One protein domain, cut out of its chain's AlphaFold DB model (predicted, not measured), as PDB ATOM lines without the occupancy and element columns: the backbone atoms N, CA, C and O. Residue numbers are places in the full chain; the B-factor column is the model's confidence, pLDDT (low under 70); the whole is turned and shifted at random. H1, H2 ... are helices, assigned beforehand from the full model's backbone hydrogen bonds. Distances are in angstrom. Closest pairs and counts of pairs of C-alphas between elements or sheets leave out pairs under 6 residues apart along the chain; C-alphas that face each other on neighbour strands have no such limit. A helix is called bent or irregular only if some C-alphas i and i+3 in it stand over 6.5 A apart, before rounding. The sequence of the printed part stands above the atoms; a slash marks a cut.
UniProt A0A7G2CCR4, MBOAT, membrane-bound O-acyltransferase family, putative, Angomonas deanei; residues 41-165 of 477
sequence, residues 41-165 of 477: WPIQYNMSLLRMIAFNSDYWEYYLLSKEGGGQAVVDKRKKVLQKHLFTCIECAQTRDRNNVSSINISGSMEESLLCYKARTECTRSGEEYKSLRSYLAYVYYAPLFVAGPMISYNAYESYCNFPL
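This is residues 41 to 165 of the 477 residues of the protein "MBOAT, membrane-bound O-acyltransferase family, putative" of Angomonas deanei (UniProt A0A7G2CCR4). A long helix, H1, is bent into a V, and H3 and H6, which cross each other, sit between its arms near the middle of the domain. H5 packs on arm H1a, and H2 makes a corner at the far end of arm H1b. The printed part has 125 residues, with six named helices, H1 to H6 in order, and no named strand: all helix. It is compact, with a radius of gyration of the C-alphas of 15.5 A and spans of 49 by 36 by 22 A.

H1, residues 41 to 88, was assigned as one helix by its hydrogen bonds but is bent, C-alphas 68 and 71 being 9.5 A apart; its arms are H1a, residues 41 to 68, and H1b, residues 71 to 88. The arms touch, closest at the C-alphas of Leu 65 and Ala 73, 5.8 A. H2, residues 90 to 98, and H1b only just touch, with 3 pairs of C-alphas within 8 A, and only at the corner. H3, residues 117 to 122, touches H1b with closest C-alphas His 85 and Ala 119, 6.7 A. H4, residues 127 to 131, is close to but not clearly touching H1a. H5, residues 133 to 140, touches H1a at a steep tilt of 52 degrees, closest at the C-alphas of Ser 48 and Val 140, 5.6 A. H6, residues 154 to 162, touches H3, closest at the C-alphas of Arg 120 and Ala 156, 4.6 A. H6 is about perpendicular to H1a, at 88 degrees, and touches it. In H1a, H1b, H2, H3, H4, H5 and H6 every O i to N i+4 pair is within hydrogen-bond range.

H1a is 39.7 A long from C-alpha 41 at (163.153, 212.791, 219.595), and H1b 26.2 A. H6, 12.5 A, ends at C-alpha 162, (149.799, 240.324, 221.346).

The C-alphas farthest apart, Trp 41 and Ser 103, are 49.5 A apart. The printed part has no cut. The links H2 to H3 and H5 to H6 are long. Residues 102 to 110 have pLDDT under 70.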
ATOM      1  N   TRP A  41     162.990 212.053 220.858       73.19
ATOM      2  CA  TRP A  41     163.153 212.791 219.595       73.19
ATOM      3  C   TRP A  41     162.000 212.663 218.590       73.19
ATOM      4  O   TRP A  41     161.541 213.714 218.139       73.19
ATOM      5  N   PRO A  42     161.460 211.459 218.294       77.31
ATOM      6  CA  PRO A  42     160.316 211.335 217.394       77.31
ATOM      7  C   PRO A  42     159.104 212.173 217.827       77.31
ATOM      8  O   PRO A  42     158.526 212.879 217.016       77.31
ATOM      9  N   ILE A  43     158.752 212.183 219.115       77.62
ATOM     10  CA  ILE A  43     157.581 212.905 219.632       77.62
ATOM     11  C   ILE A  43     157.775 214.419 219.510       77.62
ATOM     12  O   ILE A  43     156.937 215.102 218.920       77.62
ATOM     13  N   GLN A  44     158.878 214.960 220.046       83.62
ATOM     14  CA  GLN A  44     159.117 216.407 219.995       83.62
ATOM     15  C   GLN A  44     159.281 216.899 218.556       83.62
ATOM     16  O   GLN A  44     158.758 217.962 218.205       83.62
ATOM     17  N   TYR A  45     159.979 216.131 217.714       86.88
ATOM     18  CA  TYR A  45     160.158 216.483 216.313       86.88
ATOM     19  C   TYR A  45     158.826 216.457 215.560       86.88
ATOM     20  O   TYR A  45     158.514 217.427 214.876       86.88
ATOM     21  N   ASN A  46     158.002 215.420 215.735       89.44
ATOM     22  CA  ASN A  46     156.721 215.295 215.038       89.44
ATOM     23  C   ASN A  46     155.766 216.444 215.393       89.44
ATOM     24  O   ASN A  46     155.120 217.001 214.506       89.44
ATOM     25  N   MET A  47     155.725 216.863 216.659       91.50
ATOM     26  CA  MET A  47     154.927 218.016 217.095       91.50
ATOM     27  C   MET A  47     155.479 219.340 216.542       91.50
ATOM     28  O   MET A  47     154.726 220.176 216.038       91.50
ATOM     29  N   SER A  48     156.800 219.518 216.577       92.38
ATOM     30  CA  SER A  48     157.465 220.714 216.040       92.38
ATOM     31  C   SER A  48     157.318 220.817 214.522       92.38
ATOM     32  O   SER A  48     157.121 221.908 213.995       92.38
ATOM     33  N   LEU A  49     157.341 219.691 213.809       94.31
ATOM     34  CA  LEU A  49     157.158 219.607 212.362       94.31
ATOM     35  C   LEU A  49     155.811 220.177 211.922       94.31
ATOM     36  O   LEU A  49     155.764 220.952 210.965       94.31
ATOM     37  N   LEU A  50     154.732 219.869 212.647       95.69
ATOM     38  CA  LEU A  50     153.413 220.437 212.354       95.69
ATOM     39  C   LEU A  50     153.415 221.964 212.500       95.69
ATOM     40  O   LEU A  50     152.847 222.666 211.662       95.69
ATOM     41  N   ARG A  51     154.110 222.494 213.513       96.38
ATOM     42  CA  ARG A  51     154.276 223.944 213.707       96.38
ATOM     43  C   ARG A  51     155.127 224.570 212.608       96.38
ATOM     44  O   ARG A  51     154.730 225.575 212.033       96.38
ATOM     45  N   MET A  52     156.251 223.959 212.243       96.19
ATOM     46  CA  MET A  52     157.106 224.463 211.163       96.19
ATOM     47  C   MET A  52     156.348 224.553 209.833       96.19
ATOM     48  O   MET A  52     156.400 225.580 209.159       96.19
ATOM     49  N   ILE A  53     155.582 223.518 209.483       96.69
ATOM     50  CA  ILE A  53     154.738 223.517 208.281       96.69
ATOM     51  C   ILE A  53     153.629 224.573 208.379       96.69
ATOM     52  O   ILE A  53     153.377 225.269 207.393       96.69
ATOM     53  N   ALA A  54     152.981 224.721 209.541       97.12
ATOM     54  CA  ALA A  54     151.957 225.743 209.759       97.12
ATOM     55  C   ALA A  54     152.514 227.161 209.572       97.12
ATOM     56  O   ALA A  54     151.948 227.937 208.805       97.12
ATOM     57  N   PHE A  55     153.655 227.465 210.201       97.25
ATOM     58  CA  PHE A  55     154.361 228.738 210.053       97.25
ATOM     59  C   PHE A  55     154.709 229.019 208.591       97.25
ATOM     60  O   PHE A  55     154.334 230.055 208.052       97.25
ATOM     61  N   ASN A  56     155.371 228.070 207.925       96.12
ATOM     62  CA  ASN A  56     155.791 228.227 206.534       96.12
ATOM     63  C   ASN A  56     154.598 228.426 205.590       96.12
ATOM     64  O   ASN A  56     154.687 229.194 204.635       96.12
ATOM     65  N   SER A  57     153.481 227.745 205.848       96.56
ATOM     66  CA  SER A  57     152.263 227.868 205.042       96.56
ATOM     67  C   SER A  57     151.559 229.207 205.265       96.56
ATOM     68  O   SER A  57     151.146 229.843 204.297       96.56
ATOM     69  N   ASP A  58     151.448 229.651 206.521       96.88
ATOM     70  CA  ASP A  58     150.865 230.951 206.868       96.88
ATOM     71  C   ASP A  58     151.727 232.101 206.309       96.88
ATOM     72  O   ASP A  58     151.198 233.050 205.727       96.88
ATOM     73  N   TYR A  59     153.058 231.981 206.388       95.94
ATOM     74  CA  TYR A  59     153.985 232.945 205.795       95.94
ATOM     75  C   TYR A  59     153.917 232.949 204.262       95.94
ATOM     76  O   TYR A  59     153.979 234.006 203.635       95.94
ATOM     77  N   TRP A  60     153.737 231.783 203.637       95.00
ATOM     78  CA  TRP A  60     153.548 231.687 202.191       95.00
ATOM     79  C   TRP A  60     152.247 232.357 201.726       95.00
ATOM     80  O   TRP A  60     152.259 233.050 200.709       95.00
ATOM     81  N   GLU A  61     151.143 232.213 202.474       94.50
ATOM     82  CA  GLU A  61     149.891 232.946 202.213       94.50
ATOM     83  C   GLU A  61     150.123 234.463 202.283       94.50
ATOM     84  O   GLU A  61     149.740 235.182 201.357       94.50
ATOM     85  N   TYR A  62     150.806 234.946 203.329       95.38
ATOM     86  CA  TYR A  62     151.196 236.355 203.445       95.38
ATOM     87  C   TYR A  62     152.022 236.828 202.243       95.38
ATOM     88  O   TYR A  62     151.712 237.856 201.640       95.38
ATOM     89  N   TYR A  63     153.059 236.072 201.877       94.56
ATOM     90  CA  TYR A  63     153.964 236.427 200.790       94.56
ATOM     91  C   TYR A  63     153.233 236.544 199.449       94.56
ATOM     92  O   TYR A  63     153.447 237.513 198.721       94.56
ATOM     93  N   LEU A  64     152.341 235.599 199.130       94.31
ATOM     94  CA  LEU A  64     151.545 235.648 197.901       94.31
ATOM     95  C   LEU A  64     150.631 236.876 197.865       94.31
ATOM     96  O   LEU A  64     150.647 237.609 196.879       94.31
ATOM     97  N   LEU A  65     149.905 237.152 198.954       94.19
ATOM     98  CA  LEU A  65     149.041 238.333 199.049       94.19
ATOM     99  C   LEU A  65     149.841 239.629 198.886       94.19
ATOM    100  O   LEU A  65     149.459 240.508 198.113       94.19
ATOM    101  N   SER A  66     150.980 239.725 199.577       93.44
ATOM    102  CA  SER A  66     151.866 240.884 199.494       93.44
ATOM    103  C   SER A  66     152.471 241.054 198.100       93.44
ATOM    104  O   SER A  66     152.730 242.184 197.693       93.44
ATOM    105  N   LYS A  67     152.716 239.962 197.369       93.62
ATOM    106  CA  LYS A  67     153.250 240.005 196.005       93.62
ATOM    107  C   LYS A  67     152.190 240.426 194.983       93.62
ATOM    108  O   LYS A  67     152.510 241.168 194.064       93.62
ATOM    109  N   GLU A  68     150.957 239.945 195.125       91.44
ATOM    110  CA  GLU A  68     149.868 240.202 194.172       91.44
ATOM    111  C   GLU A  68     149.248 241.598 194.324       91.44
ATOM    112  O   GLU A  68     148.864 242.203 193.326       91.44
ATOM    113  N   GLY A  69     149.155 242.127 195.549       86.75
ATOM    114  CA  GLY A  69     148.485 243.410 195.804       86.75
ATOM    115  C   GLY A  69     149.046 244.216 196.976       86.75
ATOM    116  O   GLY A  69     148.329 245.026 197.568       86.75
ATOM    117  N   GLY A  70     150.315 243.997 197.329       89.94
ATOM    118  CA  GLY A  70     151.012 244.757 198.367       89.94
ATOM    119  C   GLY A  70     150.414 244.587 199.767       89.94
ATOM    120  O   GLY A  70     149.652 243.661 200.049       89.94
ATOM    121  N   GLY A  71     150.738 245.523 200.664       87.25
ATOM    122  CA  GLY A  71     150.188 245.535 202.025       87.25
ATOM    123  C   GLY A  71     148.660 245.674 202.062       87.25
ATOM    124  O   GLY A  71     148.015 245.122 202.954       87.25
ATOM    125  N   GLN A  72     148.063 246.334 201.063       90.50
ATOM    126  CA  GLN A  72     146.614 246.537 200.998       90.50
ATOM    127  C   GLN A  72     145.854 245.219 200.798       90.50
ATOM    128  O   GLN A  72     144.855 244.990 201.477       90.50
ATOM    129  N   ALA A  73     146.350 244.306 199.956       91.88
ATOM    130  CA  ALA A  73     145.721 242.999 199.763       91.88
ATOM    131  C   ALA A  73     145.652 242.172 201.059       91.88
ATOM    132  O   ALA A  73     144.664 241.471 201.297       91.88
ATOM    133  N   VAL A  74     146.666 242.282 201.926       90.81
ATOM    134  CA  VAL A  74     146.692 241.615 203.240       90.81
ATOM    135  C   VAL A  74     145.612 242.203 204.157       90.81
ATOM    136  O   VAL A  74     144.845 241.460 204.776       90.81
ATOM    137  N   VAL A  75     145.494 243.534 204.198       89.88
ATOM    138  CA  VAL A  75     144.456 244.240 204.970       89.88
ATOM    139  C   VAL A  75     143.054 243.893 204.460       89.88
ATOM    140  O   VAL A  75     142.166 243.571 205.253       89.88
ATOM    141  N   ASP A  76     142.856 243.871 203.145       90.31
ATOM    142  CA  ASP A  76     141.573 243.547 202.520       90.31
ATOM    143  C   ASP A  76     141.163 242.096 202.778       90.31
ATOM    144  O   ASP A  76     140.003 241.813 203.095       90.31
ATOM    145  N   LYS A  77     142.115 241.157 202.684       91.12
ATOM    146  CA  LYS A  77     141.906 239.750 203.042       91.12
ATOM    147  C   LYS A  77     141.442 239.631 204.489       91.12
ATOM    148  O   LYS A  77     140.436 238.967 204.752       91.12
ATOM    149  N   ARG A  78     142.133 240.300 205.413       90.44
ATOM    150  CA  ARG A  78     141.775 240.315 206.831       90.44
ATOM    151  C   ARG A  78     140.374 240.888 207.049       90.44
ATOM    152  O   ARG A  78     139.559 240.253 207.712       90.44
ATOM    153  N   LYS A  79     140.043 242.022 206.426       89.12
ATOM    154  CA  LYS A  79     138.707 242.635 206.502       89.12
ATOM    155  C   LYS A  79     137.612 241.677 206.022       89.12
ATOM    156  O   LYS A  79     136.606 241.517 206.710       89.12
ATOM    157  N   LYS A  80     137.827 240.979 204.901       90.50
ATOM    158  CA  LYS A  80     136.893 239.963 204.375       90.50
ATOM    159  C   LYS A  80     136.688 238.802 205.351       90.50
ATOM    160  O   LYS A  80     135.554 238.363 205.551       90.50
ATOM    161  N   VAL A  81     137.762 238.306 205.975       91.38
ATOM    162  CA  VAL A  81     137.683 237.247 206.998       91.38
ATOM    163  C   VAL A  81     136.868 237.727 208.198       91.38
ATOM    164  O   VAL A  81     135.915 237.059 208.594       91.38
ATOM    165  N   LEU A  82     137.174 238.910 208.733       89.81
ATOM    166  CA  LEU A  82     136.466 239.471 209.885       89.81
ATOM    167  C   LEU A  82     134.981 239.712 209.596       89.81
ATOM    168  O   LEU A  82     134.138 239.338 210.408       89.81
ATOM    169  N   GLN A  83     134.642 240.249 208.420       87.94
ATOM    170  CA  GLN A  83     133.251 240.415 207.987       87.94
ATOM    171  C   GLN A  83     132.520 239.070 207.906       87.94
ATOM    172  O   GLN A  83     131.416 238.927 208.427       87.94
ATOM    173  N   LYS A  84     133.142 238.044 207.318       90.12
ATOM    174  CA  LYS A  84     132.558 236.699 207.272       90.12
ATOM    175  C   LYS A  84     132.275 236.166 208.680       90.12
ATOM    176  O   LYS A  84     131.191 235.636 208.926       90.12
ATOM    177  N   HIS A  85     133.224 236.286 209.604       90.62
ATOM    178  CA  HIS A  85     133.053 235.805 210.978       90.62
ATOM    179  C   HIS A  85     131.992 236.590 211.746       90.62
ATOM    180  O   HIS A  85     131.196 235.980 212.454       90.62
ATOM    181  N   LEU A  86     131.915 237.902 211.543       85.50
ATOM    182  CA  LEU A  86     130.882 238.759 212.117       85.50
ATOM    183  C   LEU A  86     129.466 238.245 211.805       85.50
ATOM    184  O   LEU A  86     128.653 238.103 212.719       85.50
ATOM    185  N   PHE A  87     129.188 237.918 210.541       86.00
ATOM    186  CA  PHE A  87     127.834 237.553 210.105       86.00
ATOM    187  C   PHE A  87     127.519 236.055 210.174       86.00
ATOM    188  O   PHE A  87     126.354 235.679 210.076       86.00
ATOM    189  N   THR A  88     128.522 235.181 210.319       90.31
ATOM    190  CA  THR A  88     128.305 233.723 210.204       90.31
ATOM    191  C   THR A  88     128.802 232.887 211.383       90.31
ATOM    192  O   THR A  88     128.402 231.722 211.495       90.31
ATOM    193  N   CYS A  89     129.654 233.432 212.260       91.44
ATOM    194  CA  CYS A  89     130.286 232.673 213.338       91.44
ATOM    195  C   CYS A  89     129.531 232.819 214.668       91.44
ATOM    196  O   CYS A  89     129.491 233.894 215.265       91.44
ATOM    197  N   ILE A  90     128.984 231.699 215.158       92.94
ATOM    198  CA  ILE A  90     128.301 231.614 216.461       92.94
ATOM    199  C   ILE A  90     129.266 231.934 217.604       92.94
ATOM    200  O   ILE A  90     128.913 232.686 218.504       92.94
ATOM    201  N   GLU A  91     130.488 231.410 217.546       90.88
ATOM    202  CA  GLU A  91     131.493 231.583 218.598       90.88
ATOM    203  C   GLU A  91     131.888 233.058 218.753       90.88
ATOM    204  O   GLU A  91     131.809 233.603 219.849       90.88
ATOM    205  N   CYS A  92     132.173 233.761 217.649       89.25
ATOM    206  CA  CYS A  92     132.415 235.209 217.678       89.25
ATOM    207  C   CYS A  92     131.202 236.000 218.194       89.25
ATOM    208  O   CYS A  92     131.369 237.045 218.817       89.25
ATOM    209  N   ALA A  93     129.971 235.559 217.916       89.19
ATOM    210  CA  ALA A  93     128.774 236.206 218.454       89.19
ATOM    211  C   ALA A  93     128.640 235.997 219.970       89.19
ATOM    212  O   ALA A  93     128.417 236.960 220.698       89.19
ATOM    213  N   GLN A  94     128.872 234.776 220.458       89.69
ATOM    214  CA  GLN A  94     128.871 234.463 221.888       89.69
ATOM    215  C   GLN A  94     129.976 235.206 222.645       89.69
ATOM    216  O   GLN A  94     129.720 235.715 223.733       89.69
ATOM    217  N   THR A  95     131.184 235.307 222.085       87.12
ATOM    218  CA  THR A  95     132.284 236.063 222.703       87.12
ATOM    219  C   THR A  95     131.935 237.542 222.845       87.12
ATOM    220  O   THR A  95     132.213 238.131 223.888       87.12
ATOM    221  N   ARG A  96     131.274 238.142 221.847       85.44
ATOM    222  CA  ARG A  96     130.792 239.532 221.922       85.44
ATOM    223  C   ARG A  96     129.702 239.713 222.977       85.44
ATOM    224  O   ARG A  96     129.815 240.623 223.793       85.44
ATOM    225  N   ASP A  97     128.715 238.816 222.995       87.06
ATOM    226  CA  ASP A  97     127.613 238.808 223.971       87.06
ATOM    227  C   ASP A  97     128.150 238.730 225.410       87.06
ATOM    228  O   ASP A  97     127.843 239.574 226.245       87.06
ATOM    229  N   ARG A  98     129.073 237.795 225.681       85.75
ATOM    230  CA  ARG A  98     129.717 237.633 227.002       85.75
ATOM    231  C   ARG A  98     130.508 238.855 227.465       85.75
ATOM    232  O   ARG A  98     130.665 239.051 228.665       85.75
ATOM    233  N   ASN A  99     131.041 239.638 226.531       83.06
ATOM    234  CA  ASN A  99     131.829 240.832 226.828       83.06
ATOM    235  C   ASN A  99     130.995 242.125 226.764       83.06
ATOM    236  O   ASN A  99     131.572 243.207 226.826       83.06
ATOM    237  N   ASN A 100     129.660 242.026 226.662       83.25
ATOM    238  CA  ASN A 100     128.733 243.159 226.547       83.25
ATOM    239  C   ASN A 100     129.069 244.111 225.384       83.25
ATOM    240  O   ASN A 100     128.874 245.322 225.477       83.25
ATOM    241  N   VAL A 101     129.581 243.570 224.274       78.50
ATOM    242  CA  VAL A 101     129.922 244.349 223.075       78.50
ATOM    243  C   VAL A 101     128.771 244.248 222.074       78.50
ATOM    244  O   VAL A 101     128.690 243.299 221.295       78.50
ATOM    245  N   SER A 102     127.864 245.228 222.115       61.41
ATOM    246  CA  SER A 102     126.630 245.266 221.314       61.41
ATOM    247  C   SER A 102     126.815 245.862 219.911       61.41
ATOM    248  O   SER A 102     126.174 245.406 218.965       61.41
ATOM    249  N   SER A 103     127.709 246.842 219.744       54.22
ATOM    250  CA  SER A 103     127.929 247.550 218.477       54.22
ATOM    251  C   SER A 103     129.344 247.334 217.950       54.22
ATOM    252  O   SER A 103     130.324 247.762 218.559       54.22
ATOM    253  N   ILE A 104     129.461 246.714 216.777       55.03
ATOM    254  CA  ILE A 104     130.699 246.786 216.002       55.03
ATOM    255  C   ILE A 104     130.690 248.118 215.283       55.03
ATOM    256  O   ILE A 104     129.792 248.388 214.487       55.03
ATOM    257  N   ASN A 105     131.701 248.937 215.552       49.72
ATOM    258  CA  ASN A 105     131.986 250.077 214.706       49.72
ATOM    259  C   ASN A 105     132.191 249.548 213.276       49.72
ATOM    260  O   ASN A 105     133.124 248.792 212.996       49.72
ATOM    261  N   ILE A 106     131.276 249.921 212.379       45.91
ATOM    262  CA  ILE A 106     131.226 249.497 210.967       45.91
ATOM    263  C   ILE A 106     132.504 249.927 210.203       45.91
ATOM    264  O   ILE A 106     132.762 249.462 209.094       45.91
ATOM    265  N   SER A 107     133.376 250.722 210.836       46.62
ATOM    266  CA  SER A 107     134.740 251.035 210.395       46.62
ATOM    267  C   SER A 107     135.739 249.863 210.456       46.62
ATOM    268  O   SER A 107     136.821 249.977 209.887       46.62
ATOM    269  N   GLY A 108     135.373 248.697 211.004       48.00
ATOM    270  CA  GLY A 108     135.989 247.429 210.587       48.00
ATOM    271  C   GLY A 108     137.203 246.921 211.370       48.00
ATOM    272  O   GLY A 108     137.991 246.163 210.805       48.00
ATOM    273  N   SER A 109     137.337 247.228 212.661       53.97
ATOM    274  CA  SER A 109     138.257 246.503 213.549       53.97
ATOM    275  C   SER A 109     137.489 245.852 214.701       53.97
ATOM    276  O   SER A 109     137.115 246.491 215.678       53.97
ATOM    277  N   MET A 110     137.234 244.544 214.591       63.66
ATOM    278  CA  MET A 110     136.930 243.766 215.791       63.66
ATOM    279  C   MET A 110     138.224 243.676 216.602       63.66
ATOM    280  O   MET A 110     139.266 243.338 216.037       63.66
ATOM    281  N   GLU A 111     138.163 244.017 217.889       76.81
ATOM    282  CA  GLU A 111     139.307 243.886 218.792       76.81
ATOM    283  C   GLU A 111     139.820 242.440 218.729       76.81
ATOM    284  O   GLU A 111     139.029 241.498 218.843       76.81
ATOM    285  N   GLU A 112     141.126 242.246 218.509       83.81
ATOM    286  CA  GLU A 112     141.683 240.902 218.315       83.81
ATOM    287  C   GLU A 112     141.393 239.985 219.506       83.81
ATOM    288  O   GLU A 112     141.105 238.807 219.311       83.81
ATOM    289  N   SER A 113     141.370 240.546 220.720       84.62
ATOM    290  CA  SER A 113     141.055 239.854 221.976       84.62
ATOM    291  C   SER A 113     139.678 239.163 221.978       84.62
ATOM    292  O   SER A 113     139.487 238.192 222.711       84.62
ATOM    293  N   LEU A 114     138.744 239.610 221.125       86.38
ATOM    294  CA  LEU A 114     137.378 239.086 220.981       86.38
ATOM    295  C   LEU A 114     137.218 238.103 219.807       86.38
ATOM    296  O   LEU A 114     136.120 237.591 219.569       86.38
ATOM    297  N   LEU A 115     138.286 237.844 219.046       88.75
ATOM    298  CA  LEU A 115     138.268 236.883 217.946       88.75
ATOM    299  C   LEU A 115     138.274 235.450 218.470       88.75
ATOM    300  O   LEU A 115     139.094 235.097 219.321       88.75
ATOM    301  N   CYS A 116     137.420 234.602 217.889       91.81
ATOM    302  CA  CYS A 116     137.526 233.165 218.097       91.81
ATOM    303  C   CYS A 116     138.804 232.598 217.469       91.81
ATOM    304  O   CYS A 116     139.371 233.195 216.542       91.81
ATOM    305  N   TYR A 117     139.204 231.405 217.910       93.75
ATOM    306  CA  TYR A 117     140.388 230.710 217.401       93.75
ATOM    307  C   TYR A 117     140.417 230.669 215.863       93.75
ATOM    308  O   TYR A 117     141.389 231.085 215.234       93.75
ATOM    309  N   LYS A 118     139.303 230.273 215.233       94.31
ATOM    310  CA  LYS A 118     139.212 230.161 213.769       94.31
ATOM    311  C   LYS A 118     139.424 231.498 213.052       94.31
ATOM    312  O   LYS A 118     140.054 231.526 211.996       94.31
ATOM    313  N   ALA A 119     138.900 232.593 213.601       93.69
ATOM    314  CA  ALA A 119     139.096 233.920 213.030       93.69
ATOM    315  C   ALA A 119     140.566 234.348 213.125       93.69
ATOM    316  O   ALA A 119     141.110 234.841 212.138       93.69
ATOM    317  N   ARG A 120     141.227 234.092 214.263       94.56
ATOM    318  CA  ARG A 120     142.660 234.379 214.447       94.56
ATOM    319  C   ARG A 120     143.535 233.549 213.512       94.56
ATOM    320  O   ARG A 120     144.457 234.079 212.909       94.56
ATOM    321  N   THR A 121     143.195 232.277 213.313       95.94
ATOM    322  CA  THR A 121     143.867 231.400 212.349       95.94
ATOM    323  C   THR A 121     143.745 231.911 210.911       95.94
ATOM    324  O   THR A 121     144.729 231.932 210.176       95.94
ATOM    325  N   GLU A 122     142.547 232.329 210.488       94.62
ATOM    326  CA  GLU A 122     142.280 232.812 209.125       94.62
ATOM    327  C   GLU A 122     142.787 234.243 208.859       94.62
ATOM    328  O   GLU A 122     142.899 234.632 207.696       94.62
ATOM    329  N   CYS A 123     143.100 235.025 209.897       92.81
ATOM    330  CA  CYS A 123     143.663 236.365 209.759       92.81
ATOM    331  C   CYS A 123     145.187 236.311 209.599       92.81
ATOM    332  O   CYS A 123     145.914 236.100 210.566       92.81
ATOM    333  N   THR A 124     145.667 236.565 208.384       92.81
ATOM    334  CA  THR A 124     147.096 236.701 208.080       92.81
ATOM    335  C   THR A 124     147.755 237.794 208.936       92.81
ATOM    336  O   THR A 124     147.149 238.847 209.182       92.81
ATOM    337  N   ARG A 125     148.985 237.532 209.398       91.25
ATOM    338  CA  ARG A 125     149.801 238.467 210.188       91.25
ATOM    339  C   ARG A 125     150.585 239.441 209.306       91.25
ATOM    340  O   ARG A 125     150.603 239.317 208.082       91.25
ATOM    341  N   SER A 126     151.192 240.445 209.927       88.44
ATOM    342  CA  SER A 126     152.077 241.387 209.242       88.44
ATOM    343  C   SER A 126     153.420 240.733 208.898       88.44
ATOM    344  O   SER A 126     153.857 239.795 209.562       88.44
ATOM    345  N   GLY A 127     154.105 241.235 207.869       88.44
ATOM    346  CA  GLY A 127     155.394 240.675 207.447       88.44
ATOM    347  C   GLY A 127     156.483 240.739 208.514       88.44
ATOM    348  O   GLY A 127     157.327 239.851 208.563       88.44
ATOM    349  N   GLU A 128     156.460 241.760 209.371       90.19
ATOM    350  CA  GLU A 128     157.451 241.934 210.440       90.19
ATOM    351  C   GLU A 128     157.340 240.843 211.511       90.19
ATOM    352  O   GLU A 128     158.356 240.368 212.016       90.19
ATOM    353  N   GLU A 129     156.124 240.365 211.788       89.94
ATOM    354  CA  GLU A 129     155.901 239.266 212.732       89.94
ATOM    355  C   GLU A 129     156.535 237.966 212.211       89.94
ATOM    356  O   GLU A 129     157.287 237.320 212.939       89.94
ATOM    357  N   TYR A 130     156.367 237.644 210.921       93.38
ATOM    358  CA  TYR A 130     156.983 236.452 210.317       93.38
ATOM    359  C   TYR A 130     158.513 236.528 210.197       93.38
ATOM    360  O   TYR A 130     159.179 235.495 210.204       93.38
ATOM    361  N   LYS A 131     159.097 237.726 210.061       91.31
ATOM    362  CA  LYS A 131     160.560 237.897 209.967       91.31
ATOM    363  C   LYS A 131     161.267 237.734 211.314       91.31
ATOM    364  O   LYS A 131     162.485 237.562 211.355       91.31
ATOM    365  N   SER A 132     160.526 237.791 212.419       92.62
ATOM    366  CA  SER A 132     161.085 237.668 213.759       92.62
ATOM    367  C   SER A 132     161.457 236.217 214.072       92.62
ATOM    368  O   SER A 132     160.605 235.392 214.408       92.62
ATOM    369  N   LEU A 133     162.762 235.915 214.057       93.75
ATOM    370  CA  LEU A 133     163.286 234.614 214.501       93.75
ATOM    371  C   LEU A 133     162.828 234.279 215.930       93.75
ATOM    372  O   LEU A 133     162.549 233.125 216.242       93.75
ATOM    373  N   ARG A 134     162.703 235.297 216.791       93.31
ATOM    374  CA  ARG A 134     162.220 235.128 218.163       93.31
ATOM    375  C   ARG A 134     160.776 234.630 218.199       93.31
ATOM    376  O   ARG A 134     160.496 233.711 218.961       93.31
ATOM    377  N   SER A 135     159.882 235.207 217.391       93.25
ATOM    378  CA  SER A 135     158.483 234.757 217.317       93.25
ATOM    379  C   SER A 135     158.397 233.330 216.762       93.25
ATOM    380  O   SER A 135     157.719 232.484 217.346       93.25
ATOM    381  N   TYR A 136     159.168 233.022 215.713       95.62
ATOM    382  CA  TYR A 136     159.244 231.669 215.156       95.62
ATOM    383  C   TYR A 136     159.683 230.628 216.198       95.62
ATOM    384  O   TYR A 136     158.999 229.622 216.392       95.62
ATOM    385  N   LEU A 137     160.790 230.876 216.905       96.06
ATOM    386  CA  LEU A 137     161.286 229.957 217.932       96.06
ATOM    387  C   LEU A 137     160.304 229.840 219.104       96.06
ATOM    388  O   LEU A 137     160.048 228.731 219.564       96.06
ATOM    389  N   ALA A 138     159.707 230.950 219.547       95.12
ATOM    390  CA  ALA A 138     158.702 230.930 220.608       95.12
ATOM    391  C   ALA A 138     157.471 230.097 220.219       95.12
ATOM    392  O   ALA A 138     156.947 229.361 221.048       95.12
ATOM    393  N   TYR A 139     157.046 230.159 218.954       96.88
ATOM    394  CA  TYR A 139     155.946 229.352 218.438       96.88
ATOM    395  C   TYR A 139     156.293 227.860 218.366       96.88
ATOM    396  O   TYR A 139     155.549 227.029 218.888       96.88
ATOM    397  N   VAL A 140     157.418 227.503 217.733       95.69
ATOM    398  CA  VAL A 140     157.830 226.097 217.559       95.69
ATOM    399  C   VAL A 140     158.040 225.416 218.913       95.69
ATOM    400  O   VAL A 140     157.589 224.284 219.108       95.69
ATOM    401  N   TYR A 141     158.652 226.133 219.859       94.00
ATOM    402  CA  TYR A 141     158.974 225.659 221.204       94.00
ATOM    403  C   TYR A 141     157.989 226.146 222.274       94.00
ATOM    404  O   TYR A 141     158.358 226.239 223.443       94.00
ATOM    405  N   TYR A 142     156.742 226.454 221.902       95.06
ATOM    406  CA  TYR A 142     155.739 226.932 222.852       95.06
ATOM    407  C   TYR A 142     155.508 225.897 223.965       95.06
ATOM    408  O   TYR A 142     154.884 224.856 223.740       95.06
ATOM    409  N   ALA A 143     156.040 226.179 225.159       93.06
ATOM    410  CA  ALA A 143     156.230 225.193 226.222       93.06
ATOM    411  C   ALA A 143     154.945 224.443 226.626       93.06
ATOM    412  O   ALA A 143     155.003 223.211 226.697       93.06
ATOM    413  N   PRO A 144     153.778 225.104 226.798       94.25
ATOM    414  CA  PRO A 144     152.534 224.421 227.149       94.25
ATOM    415  C   PRO A 144     152.073 223.379 226.138       94.25
ATOM    416  O   PRO A 144     151.346 222.476 226.515       94.25
ATOM    417  N   LEU A 145     152.460 223.481 224.866       94.44
ATOM    418  CA  LEU A 145     152.016 222.546 223.826       94.44
ATOM    419  C   LEU A 145     153.188 221.774 223.207       94.44
ATOM    420  O   LEU A 145     152.994 220.999 222.269       94.44
ATOM    421  N   PHE A 146     154.417 221.991 223.685       91.38
ATOM    422  CA  PHE A 146     155.633 221.530 223.018       91.38
ATOM    423  C   PHE A 146     155.669 220.005 222.855       91.38
ATOM    424  O   PHE A 146     155.886 219.513 221.750       91.38
ATOM    425  N   VAL A 147     155.407 219.275 223.944       86.25
ATOM    426  CA  VAL A 147     155.495 217.804 223.992       86.25
ATOM    427  C   VAL A 147     154.193 217.128 223.561       86.25
ATOM    428  O   VAL A 147     154.223 216.093 222.903       86.25
ATOM    429  N   ALA A 148     153.051 217.687 223.955       88.56
ATOM    430  CA  ALA A 148     151.719 217.152 223.696       88.56
ATOM    431  C   ALA A 148     150.677 218.272 223.835       88.56
ATOM    432  O   ALA A 148     150.951 219.313 224.428       88.56
ATOM    433  N   GLY A 149     149.475 218.035 223.311       89.06
ATOM    434  CA  GLY A 149     148.351 218.965 223.391       89.06
ATOM    435  C   GLY A 149     147.959 219.548 222.034       89.06
ATOM    436  O   GLY A 149     148.524 219.152 221.011       89.06
ATOM    437  N   PRO A 150     147.002 220.489 222.029       95.75
ATOM    438  CA  PRO A 150     146.410 220.977 220.795       95.75
ATOM    439  C   PRO A 150     147.387 221.625 219.811       95.75
ATOM    440  O   PRO A 150     148.286 222.387 220.172       95.75
ATOM    441  N   MET A 151     147.154 221.382 218.524       95.69
ATOM    442  CA  MET A 151     147.784 222.082 217.413       95.69
ATOM    443  C   MET A 151     147.135 223.448 217.195       95.69
ATOM    444  O   MET A 151     145.918 223.563 217.046       95.69
ATOM    445  N   ILE A 152     147.964 224.487 217.095       96.19
ATOM    446  CA  ILE A 152     147.527 225.846 216.766       96.19
ATOM    447  C   ILE A 152     148.280 226.398 215.564       96.19
ATOM    448  O   ILE A 152     149.458 226.097 215.375       96.19
ATOM    449  N   SER A 153     147.612 227.218 214.753       97.56
ATOM    450  CA  SER A 153     148.258 227.953 213.660       97.56
ATOM    451  C   SER A 153     149.183 229.047 214.189       97.56
ATOM    452  O   SER A 153     148.914 229.629 215.243       97.56
ATOM    453  N   TYR A 154     150.205 229.409 213.413       97.62
ATOM    454  CA  TYR A 154     151.093 230.513 213.777       97.62
ATOM    455  C   TYR A 154     150.323 231.833 213.894       97.62
ATOM    456  O   TYR A 154     150.471 232.551 214.878       97.62
ATOM    457  N   ASN A 155     149.400 232.096 212.960       97.06
ATOM    458  CA  ASN A 155     148.573 233.309 212.995       97.06
ATOM    459  C   ASN A 155     147.778 233.467 214.298       97.06
ATOM    460  O   ASN A 155     147.618 234.579 214.798       97.06
ATOM    461  N   ALA A 156     147.281 232.352 214.843       96.62
ATOM    462  CA  ALA A 156     146.502 232.374 216.072       96.62
ATOM    463  C   ALA A 156     147.415 232.562 217.279       96.62
ATOM    464  O   ALA A 156     147.130 233.417 218.108       96.62
ATOM    465  N   TYR A 157     148.526 231.819 217.334       96.50
ATOM    466  CA  TYR A 157     149.541 231.962 218.373       96.50
ATOM    467  C   TYR A 157     150.037 233.408 218.494       96.50
ATOM    468  O   TYR A 157     149.905 234.012 219.554       96.50
ATOM    469  N   GLU A 158     150.508 233.997 217.393       95.69
ATOM    470  CA  GLU A 158     151.028 235.369 217.382       95.69
ATOM    471  C   GLU A 158     149.944 236.391 217.766       95.69
ATOM    472  O   GLU A 158     150.194 237.353 218.489       95.69
ATOM    473  N   SER A 159     148.698 236.157 217.345       94.44
ATOM    474  CA  SER A 159     147.561 236.981 217.758       94.44
ATOM    475  C   SER A 159     147.287 236.878 219.266       94.44
ATOM    476  O   SER A 159     146.975 237.895 219.881       94.44
ATOM    477  N   TYR A 160     147.414 235.700 219.890       94.69
ATOM    478  CA  TYR A 160     147.253 235.554 221.344       94.69
ATOM    479  C   TYR A 160     148.404 236.182 222.135       94.69
ATOM    480  O   TYR A 160     148.141 236.791 223.168       94.69
ATOM    481  N   CYS A 161     149.643 236.094 221.643       92.44
ATOM    482  CA  CYS A 161     150.802 236.735 222.274       92.44
ATOM    483  C   CYS A 161     150.632 238.256 222.390       92.44
ATOM    484  O   CYS A 161     151.007 238.846 223.399       92.44
ATOM    485  N   ASN A 162     150.046 238.882 221.367       90.75
ATOM    486  CA  ASN A 162     149.799 240.324 221.346       90.75
ATOM    487  C   ASN A 162     148.461 240.707 222.007       90.75
ATOM    488  O   ASN A 162     148.350 241.754 222.641       90.75
ATOM    489  N   PHE A 163     147.440 239.859 221.862       91.06
ATOM    490  CA  PHE A 163     146.076 240.108 222.325       91.06
ATOM    491  C   PHE A 163     145.498 238.844 222.981       91.06
ATOM    492  O   PHE A 163     144.748 238.102 222.323       91.06
ATOM    493  N   PRO A 164     145.816 238.581 224.263       89.00
ATOM    494  CA  PRO A 164     145.317 237.409 224.977       89.00
ATOM    495  C   PRO A 164     143.788 237.435 225.092       89.00
ATOM    496  O   PRO A 164     143.142 238.475 224.921       89.00
ATOM    497  N   LEU A 165     143.184 236.271 225.351       82.69
ATOM    498  CA  LEU A 165     141.731 236.163 225.453       82.69
ATOM    499  C   LEU A 165     141.187 237.043 226.591       82.69
ATOM    500  O   LEU A 165     141.613 236.946 227.744       82.69
TER     501      LEU A 165